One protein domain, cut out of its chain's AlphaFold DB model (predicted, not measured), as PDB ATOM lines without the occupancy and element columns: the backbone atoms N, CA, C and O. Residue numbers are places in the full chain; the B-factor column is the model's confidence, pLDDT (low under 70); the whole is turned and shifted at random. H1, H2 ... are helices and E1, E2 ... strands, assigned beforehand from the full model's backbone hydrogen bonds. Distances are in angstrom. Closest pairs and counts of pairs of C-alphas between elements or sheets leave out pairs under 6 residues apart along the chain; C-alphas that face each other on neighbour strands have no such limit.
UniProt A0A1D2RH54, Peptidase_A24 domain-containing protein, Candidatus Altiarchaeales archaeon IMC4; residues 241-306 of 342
ATOM      1  N   GLU A 241     136.381 161.279 130.302       92.56
ATOM      2  CA  GLU A 241     135.585 161.108 129.089       92.56
ATOM      3  C   GLU A 241     136.087 162.075 128.011       92.56
ATOM      4  O   GLU A 241     136.130 163.289 128.216       92.56
ATOM      5  N   ARG A 242     136.502 161.547 126.855       94.56
ATOM      6  CA  ARG A 242     136.982 162.350 125.724       94.56
ATOM      7  C   ARG A 242     136.247 162.007 124.450       94.56
ATOM      8  O   ARG A 242     136.317 160.878 123.968       94.56
ATOM      9  N   TYR A 243     135.615 163.014 123.856       95.88
ATOM     10  CA  TYR A 243     135.028 162.900 122.525       95.88
ATOM     11  C   TYR A 243     136.103 162.634 121.470       95.88
ATOM     12  O   TYR A 243     137.248 163.050 121.626       95.88
ATOM     13  N   LEU A 244     135.731 162.009 120.348       95.12
ATOM     14  CA  LEU A 244     136.658 161.645 119.263       95.12
ATOM     15  C   LEU A 244     137.531 162.802 118.754       95.12
ATOM     16  O   LEU A 244     138.656 162.587 118.304       95.12
ATOM     17  N   ARG A 245     137.014 164.031 118.807       93.94
ATOM     18  CA  ARG A 245     137.741 165.246 118.407       93.94
ATOM     19  C   ARG A 245     138.836 165.658 119.401       93.94
ATOM     20  O   ARG A 245     139.778 166.327 118.997       93.94
ATOM     21  N   ASP A 246     138.708 165.240 120.658       95.81
ATOM     22  CA  ASP A 246     139.549 165.646 121.789       95.81
ATOM     23  C   ASP A 246     140.577 164.569 122.183       95.81
ATOM     24  O   ASP A 246     141.410 164.795 123.065       95.81
ATOM     25  N   ILE A 247     140.540 163.400 121.530       94.88
ATOM     26  CA  ILE A 247     141.518 162.323 121.725       94.88
ATOM     27  C   ILE A 247     142.869 162.758 121.171       94.88
ATOM     28  O   ILE A 247     142.977 163.215 120.030       94.88
ATOM     29  N   LYS A 248     143.911 162.581 121.983       94.00
ATOM     30  CA  LYS A 248     145.287 162.945 121.644       94.00
ATOM     31  C   LYS A 248     146.180 161.706 121.587       94.00
ATOM     32  O   LYS A 248     145.909 160.725 122.287       94.00
ATOM     33  N   PRO A 249     147.280 161.748 120.812       91.94
ATOM     34  CA  PRO A 249     148.284 160.696 120.853       91.94
ATOM     35  C   PRO A 249     148.767 160.441 122.287       91.94
ATOM     36  O   PRO A 249     149.049 161.374 123.043       91.94
ATOM     37  N   GLY A 250     148.847 159.167 122.664       88.94
ATOM     38  CA  GLY A 250     149.214 158.712 124.002       88.94
ATOM     39  C   GLY A 250     148.053 158.589 124.995       88.94
ATOM     40  O   GLY A 250     148.278 158.092 126.097       88.94
ATOM     41  N   ASP A 251     146.824 158.985 124.645       91.50
ATOM     42  CA  ASP A 251     145.657 158.676 125.479       91.50
ATOM     43  C   ASP A 251     145.420 157.152 125.486       91.50
ATOM     44  O   ASP A 251     145.382 156.508 124.434       91.50
ATOM     45  N   ILE A 252     145.295 156.564 126.680       91.75
ATOM     46  CA  ILE A 252     145.096 155.119 126.865       91.75
ATOM     47  C   ILE A 252     143.601 154.860 127.060       91.75
ATOM     48  O   ILE A 252     143.058 155.287 128.082       91.75
ATOM     49  N   PRO A 253     142.923 154.165 126.133       94.44
ATOM     50  CA  PRO A 253     141.502 153.891 126.266       94.44
ATOM     51  C   PRO A 253     141.240 152.849 127.362       94.44
ATOM     52  O   PRO A 253     141.925 151.831 127.464       94.44
ATOM     53  N   MET A 254     140.214 153.105 128.163       91.25
ATOM     54  CA  MET A 254     139.704 152.237 129.230       91.25
ATOM     55  C   MET A 254     138.234 151.847 129.005       91.25
ATOM     56  O   MET A 254     137.764 150.886 129.609       91.25
ATOM     57  N   GLY A 255     137.528 152.563 128.125       92.50
ATOM     58  CA  GLY A 255     136.146 152.298 127.724       92.50
ATOM     59  C   GLY A 255     135.761 153.084 126.467       92.50
ATOM     60  O   GLY A 255     136.515 153.954 126.026       92.50
ATOM     61  N   ILE A 256     134.594 152.788 125.890       94.00
ATOM     62  CA  ILE A 256     134.030 153.495 124.725       94.00
ATOM     63  C   ILE A 256     132.791 154.272 125.162       94.00
ATOM     64  O   ILE A 256     132.015 153.791 125.980       94.00
ATOM     65  N   MET A 257     132.596 155.447 124.571       92.62
ATOM     66  CA  MET A 257     131.361 156.221 124.663       92.62
ATOM     67  C   MET A 257     130.567 156.039 123.364       92.62
ATOM     68  O   MET A 257     131.090 156.300 122.273       92.62
ATOM     69  N   THR A 258     129.323 155.575 123.458       90.44
ATOM     70  CA  THR A 258     128.472 155.234 122.306       90.44
ATOM     71  C   THR A 258     127.228 156.115 122.233       90.44
ATOM     72  O   THR A 258     126.647 156.474 123.251       90.44
ATOM     73  N   LYS A 259     126.772 156.409 121.005       81.25
ATOM     74  CA  LYS A 259     125.534 157.183 120.760       81.25
ATOM     75  C   LYS A 259     124.271 156.444 121.191       81.25
ATOM     76  O   LYS A 259     123.281 157.052 121.586       81.25
ATOM     77  N   SER A 260     124.275 155.126 121.027       77.38
ATOM     78  CA  SER A 260     123.166 154.256 121.397       77.38
ATOM     79  C   SER A 260     123.453 153.599 122.744       77.38
ATOM     80  O   SER A 260     124.599 153.268 123.042       77.38
ATOM     81  N   LYS A 261     122.395 153.335 123.525       67.94
ATOM     82  CA  LYS A 261     122.426 152.545 124.776       67.94
ATOM     83  C   LYS A 261     122.836 151.068 124.573       67.94
ATOM     84  O   LYS A 261     122.520 150.227 125.408       67.94
ATOM     85  N   GLY A 262     123.461 150.721 123.449       68.69
ATOM     86  CA  GLY A 262     123.993 149.383 123.233       68.69
ATOM     87  C   GLY A 262     125.303 149.214 123.993       68.69
ATOM     88  O   GLY A 262     126.218 150.011 123.802       68.69
ATOM     89  N   ASP A 263     125.399 148.165 124.809       75.00
ATOM     90  CA  ASP A 263     126.650 147.747 125.443       75.00
ATOM     91  C   ASP A 263     127.605 147.209 124.370       75.00
ATOM     92  O   ASP A 263     127.585 146.030 124.004       75.00
ATOM     93  N   ILE A 264     128.446 148.085 123.821       83.12
ATOM     94  CA  ILE A 264     129.597 147.641 123.037       83.12
ATOM     95  C   ILE A 264     130.659 147.172 124.027       83.12
ATOM     96  O   ILE A 264     131.241 147.974 124.756       83.12
ATOM     97  N   ASP A 265     130.949 145.871 124.024       90.12
ATOM     98  CA  ASP A 265     132.068 145.331 124.792       90.12
ATOM     99  C   ASP A 265     133.384 145.942 124.293       90.12
ATOM    100  O   ASP A 265     133.846 145.678 123.177       90.12
ATOM    101  N   PHE A 266     133.993 146.750 125.161       91.00
ATOM    102  CA  PHE A 266     135.257 147.429 124.925       91.00
ATOM    103  C   PHE A 266     136.361 146.483 124.448       91.00
ATOM    104  O   PHE A 266     137.094 146.806 123.515       91.00
ATOM    105  N   ASN A 267     136.482 145.298 125.050       90.44
ATOM    106  CA  ASN A 267     137.559 144.375 124.713       90.44
ATOM    107  C   ASN A 267     137.398 143.810 123.308       90.44
ATOM    108  O   ASN A 267     138.377 143.801 122.558       90.44
ATOM    109  N   ASN A 268     136.177 143.397 122.967       92.44
ATOM    110  CA  ASN A 268     135.830 142.891 121.645       92.44
ATOM    111  C   ASN A 268     135.975 143.974 120.576       92.44
ATOM    112  O   ASN A 268     136.474 143.706 119.484       92.44
ATOM    113  N   PHE A 269     135.573 145.209 120.886       93.50
ATOM    114  CA  PHE A 269     135.773 146.340 119.989       93.50
ATOM    115  C   PHE A 269     137.259 146.577 119.706       93.50
ATOM    116  O   PHE A 269     137.651 146.684 118.543       93.50
ATOM    117  N   MET A 270     138.089 146.625 120.753       93.88
ATOM    118  CA  MET A 270     139.524 146.868 120.608       93.88
ATOM    119  C   MET A 270     140.214 145.758 119.806       93.88
ATOM    120  O   MET A 270     141.068 146.065 118.983       93.88
ATOM    121  N   GLU A 271     139.836 144.492 120.006       93.88
ATOM    122  CA  GLU A 271     140.400 143.350 119.264       93.88
ATOM    123  C   GLU A 271     140.005 143.348 117.789       93.88
ATOM    124  O   GLU A 271     140.835 143.072 116.928       93.88
ATOM    125  N   LYS A 272     138.749 143.690 117.483       93.75
ATOM    126  CA  LYS A 272     138.265 143.757 116.098       93.75
ATOM    127  C   LYS A 272     138.831 144.950 115.336       93.75
ATOM    128  O   LYS A 272     139.047 144.855 114.132       93.75
ATOM    129  N   THR A 273     139.034 146.069 116.027       93.31
ATOM    130  CA  THR A 273     139.445 147.329 115.400       93.31
ATOM    131  C   THR A 273     140.959 147.417 115.242       93.31
ATOM    132  O   THR A 273     141.436 147.864 114.203       93.31
ATOM    133  N   PHE A 274     141.725 146.965 116.240       94.31
ATOM    134  CA  PHE A 274     143.175 147.138 116.263       94.31
ATOM    135  C   PHE A 274     143.901 145.803 116.331       94.31
ATOM    136  O   PHE A 274     143.810 145.075 117.318       94.31
ATOM    137  N   LYS A 275     144.749 145.552 115.327       91.50
ATOM    138  CA  LYS A 275     145.669 144.404 115.331       91.50
ATOM    139  C   LYS A 275     146.615 144.421 116.536       91.50
ATOM    140  O   LYS A 275     146.984 143.372 117.046       91.50
ATOM    141  N   GLU A 276     146.978 145.611 117.015       93.31
ATOM    142  CA  GLU A 276     147.920 145.809 118.120       93.31
ATOM    143  C   GLU A 276     147.241 146.347 119.390       93.31
ATOM    144  O   GLU A 276     147.731 147.291 120.019       93.31
ATOM    145  N   LYS A 277     146.113 145.754 119.804       93.12
ATOM    146  CA  LYS A 277     145.409 146.129 121.047       93.12
ATOM    147  C   LYS A 277     146.360 146.273 122.237       93.12
ATOM    148  O   LYS A 277     146.283 147.258 122.969       93.12
ATOM    149  N   GLU A 278     147.274 145.325 122.430       89.06
ATOM    150  CA  GLU A 278     148.214 145.357 123.556       89.06
ATOM    151  C   GLU A 278     149.131 146.586 123.528       89.06
ATOM    152  O   GLU A 278     149.398 147.170 124.581       89.06
ATOM    153  N   ARG A 279     149.558 147.035 122.337       91.81
ATOM    154  CA  ARG A 279     150.338 148.271 122.195       91.81
ATOM    155  C   ARG A 279     149.517 149.466 122.656       91.81
ATOM    156  O   ARG A 279     150.040 150.270 123.424       91.81
ATOM    157  N   ILE A 280     148.265 149.584 122.216       91.44
ATOM    158  CA  ILE A 280     147.400 150.719 122.567       91.44
ATOM    159  C   ILE A 280     147.115 150.729 124.070       91.44
ATOM    160  O   ILE A 280     147.257 151.762 124.718       91.44
ATOM    161  N   MET A 281     146.820 149.571 124.664       88.25
ATOM    162  CA  MET A 281     146.609 149.464 126.113       88.25
ATOM    163  C   MET A 281     147.873 149.795 126.927       88.25
ATOM    164  O   MET A 281     147.767 150.173 128.092       88.25
ATOM    165  N   ALA A 282     149.066 149.646 126.340       83.25
ATOM    166  CA  ALA A 282     150.341 149.913 127.004       83.25
ATOM    167  C   ALA A 282     150.911 151.320 126.748       83.25
ATOM    168  O   ALA A 282     151.644 151.835 127.590       83.25
ATOM    169  N   ARG A 283     150.656 151.914 125.576       84.56
ATOM    170  CA  ARG A 283     151.287 153.168 125.113       84.56
ATOM    171  C   ARG A 283     150.294 154.257 124.707       84.56
ATOM    172  O   ARG A 283     150.728 155.370 124.429       84.56
ATOM    173  N   GLY A 284     149.006 153.941 124.666       91.00
ATOM    174  CA  GLY A 284     147.958 154.811 124.155       91.00
ATOM    175  C   GLY A 284     147.866 154.813 122.631       91.00
ATOM    176  O   GLY A 284     148.609 154.111 121.936       91.00
ATOM    177  N   PHE A 285     146.924 155.601 122.122       94.06
ATOM    178  CA  PHE A 285     146.701 155.765 120.689       94.06
ATOM    179  C   PHE A 285     147.886 156.455 119.996       94.06
ATOM    180  O   PHE A 285     148.473 157.398 120.522       94.06
ATOM    181  N   SER A 286     148.233 155.984 118.803       94.81
ATOM    182  CA  SER A 286     149.071 156.696 117.833       94.81
ATOM    183  C   SER A 286     148.217 157.626 116.966       94.81
ATOM    184  O   SER A 286     146.989 157.579 117.026       94.81
ATOM    185  N   GLU A 287     148.855 158.473 116.159       95.06
ATOM    186  CA  GLU A 287     148.144 159.338 115.206       95.06
ATOM    187  C   GLU A 287     147.321 158.507 114.208       95.06
ATOM    188  O   GLU A 287     146.126 158.761 114.046       95.06
ATOM    189  N   ASP A 288     147.903 157.430 113.673       95.62
ATOM    190  CA  ASP A 288     147.227 156.503 112.758       95.62
ATOM    191  C   ASP A 288     146.010 155.821 113.405       95.62
ATOM    192  O   ASP A 288     144.964 155.664 112.769       95.62
ATOM    193  N   ASP A 289     146.112 155.441 114.686       95.94
ATOM    194  CA  ASP A 289     144.982 154.850 115.417       95.94
ATOM    195  C   ASP A 289     143.821 155.847 115.513       95.94
ATOM    196  O   ASP A 289     142.661 155.483 115.320       95.94
ATOM    197  N   ILE A 290     144.122 157.121 115.790       95.69
ATOM    198  CA  ILE A 290     143.112 158.179 115.914       95.69
ATOM    199  C   ILE A 290     142.409 158.401 114.572       95.69
ATOM    200  O   ILE A 290     141.185 158.557 114.537       95.69
ATOM    201  N   GLU A 291     143.142 158.380 113.459       95.50
ATOM    202  CA  GLU A 291     142.547 158.478 112.124       95.50
ATOM    203  C   GLU A 291     141.641 157.292 111.788       95.50
ATOM    204  O   GLU A 291     140.576 157.481 111.195       95.50
ATOM    205  N   GLN A 292     142.026 156.073 112.182       94.75
ATOM    206  CA  GLN A 292     141.187 154.885 112.006       94.75
ATOM    207  C   GLN A 292     139.887 155.000 112.806       94.75
ATOM    208  O   GLN A 292     138.807 154.771 112.262       94.75
ATOM    209  N   ILE A 293     139.966 155.428 114.069       93.94
ATOM    210  CA  ILE A 293     138.799 155.578 114.946       93.94
ATOM    211  C   ILE A 293     137.826 156.628 114.417       93.94
ATOM    212  O   ILE A 293     136.616 156.410 114.447       93.94
ATOM    213  N   LYS A 294     138.329 157.757 113.902       93.38
ATOM    214  CA  LYS A 294     137.486 158.833 113.357       93.38
ATOM    215  C   LYS A 294     136.607 158.377 112.185       93.38
ATOM    216  O   LYS A 294     135.597 159.018 111.907       93.38
ATOM    217  N   LYS A 295     136.955 157.271 111.516       94.06
ATOM    218  CA  LYS A 295     136.164 156.675 110.424       94.06
ATOM    219  C   LYS A 295     135.024 155.781 110.927       94.06
ATOM    220  O   LYS A 295     134.116 155.466 110.157       94.06
ATOM    221  N   ILE A 296     135.045 155.367 112.195       91.19
ATOM    222  CA  ILE A 296     134.068 154.437 112.764       91.19
ATOM    223  C   ILE A 296     132.795 155.197 113.139       91.19
ATOM    224  O   ILE A 296     132.775 156.043 114.032       91.19
ATOM    225  N   LYS A 297     131.694 154.868 112.459       85.81
ATOM    226  CA  LYS A 297     130.366 155.388 112.797       85.81
ATOM    227  C   LYS A 297     129.885 154.740 114.107       85.81
ATOM    228  O   LYS A 297     130.133 153.561 114.326       85.81
ATOM    229  N   ASN A 298     129.165 155.503 114.936       89.00
ATOM    230  CA  ASN A 298     128.556 155.120 116.233       89.00
ATOM    231  C   ASN A 298     129.409 155.277 117.503       89.00
ATOM    232  O   ASN A 298     128.888 155.048 118.596       89.00
ATOM    233  N   ILE A 299     130.655 155.739 117.393       92.75
ATOM    234  CA  ILE A 299     131.478 156.082 118.560       92.75
ATOM    235  C   ILE A 299     131.441 157.593 118.773       92.75
ATOM    236  O   ILE A 299     131.639 158.362 117.835       92.75
ATOM    237  N   GLU A 300     131.161 158.024 120.000       94.94
ATOM    238  CA  GLU A 300     131.242 159.438 120.390       94.94
ATOM    239  C   GLU A 300     132.614 159.800 120.941       94.94
ATOM    240  O   GLU A 300     133.090 160.919 120.743       94.94
ATOM    241  N   GLY A 301     133.257 158.847 121.612       95.31
ATOM    242  CA  GLY A 301     134.476 159.084 122.359       95.31
ATOM    243  C   GLY A 301     134.973 157.848 123.090       95.31
ATOM    244  O   GLY A 301     134.499 156.733 122.869       95.31
ATOM    245  N   PHE A 302     135.943 158.066 123.967       95.56
ATOM    246  CA  PHE A 302     136.535 157.050 124.820       95.56
ATOM    247  C   PHE A 302     136.639 157.573 126.244       95.56
ATOM    248  O   PHE A 302     136.920 158.747 126.476       95.56
ATOM    249  N   VAL A 303     136.486 156.659 127.191       93.31
ATOM    250  CA  VAL A 303     136.926 156.875 128.565       93.31
ATOM    251  C   VAL A 303     138.427 156.604 128.574       93.31
ATOM    252  O   VAL A 303     138.837 155.476 128.297       93.31
ATOM    253  N   VAL A 304     139.257 157.611 128.826       93.44
ATOM    254  CA  VAL A 304     140.722 157.493 128.787       93.44
ATOM    255  C   VAL A 304     141.312 157.521 130.190       93.44
ATOM    256  O   VAL A 304     140.838 158.248 131.058       93.44
ATOM    257  N   LYS A 305     142.367 156.737 130.425       89.62
ATOM    258  CA  LYS A 305     143.099 156.750 131.695       89.62
ATOM    259  C   LYS A 305     143.773 158.112 131.884       89.62
ATOM    260  O   LYS A 305     144.601 158.518 131.066       89.62
ATOM    261  N   GLY A 306     143.458 158.780 132.986       86.44
ATOM    262  CA  GLY A 306     144.121 159.988 133.448       86.44
ATOM    263  C   GLY A 306     145.614 159.735 133.638       86.44
ATOM    264  O   GLY A 306     146.033 158.758 134.265       86.44
TER     265      GLY A 306
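What this domain is: This is residues 241 to 306 of the 342 residues of the protein "Peptidase_A24 domain-containing protein" of Candidatus Altiarchaeales archaeon IMC4 (UniProt A0A1D2RH54). A small antiparallel sheet of three strands has E3 in its middle, with H1 standing over E2 on one face, H2 grazing the sheet near H1, and H3 off the sheet. No two of the three helices touch, though H1 and H2 are near each other, and tight links join H1 to H2 and H2 to H3. The printed part has 66 residues with three named helices and three named strands, in the order E1 E2 H1 H2 H3 E3, and the sheet runs E1 E3 E2. The class is mixed, helices and strands; the whole is compact and rounded, with a radius of gyration of the C-alphas of 10.7 A and spans of 29 by 23 by 23 A.

How they stand to each other: Edge strand E1, residues 241 to 243, is antiparallel to inner strand E3, residues 299 to 305, at 141 degrees, with N 242 and O 302 2.9 A apart. Edge strand E2, residues 253 to 258, is antiparallel to E3 at 155 degrees, with N 257 and O 301 2.9 A apart. H1, residues 266 to 273, is on the sheet over E2, at a height over the sheet of 10.2 A from a local plane only just fitted, to 6 C-alphas; it stands up from the sheet at 52 degrees. The closest C-alphas of E2 and H1, those of Gly 255 and Phe 266, are 5.7 A apart. H2, residues 277 to 283, is close to but not clearly touching H1, about perpendicular at 74 degrees; their closest C-alphas, Met 270 and Lys 277, are 5.9 A apart. H2 only grazes the sheet, with residues 280 to 283. H3, residues 287 to 294, is only just not on the sheet, with 4 pairs of C-alphas within 10 A. In H1, H2 and H3 every O i to N i+4 pair is within hydrogen-bond range.

Where its parts are: E1 begins at C-alpha 241 (135.585, 161.108, 129.089). E2 is 13.7 A long, H1 10.4 A, H2 10.0 A and H3 10.8 A. E3 is 17.6 A long and ends at C-alpha 305 (143.099, 156.750, 131.695).

The domain as a whole: The two C-alphas farthest apart, those of Lys 261 and Arg 283, are 28.9 A apart. The printed part has no cut and no long link. Mean pLDDT of the printed part is 91.0; residues 261 to 262 are under 70.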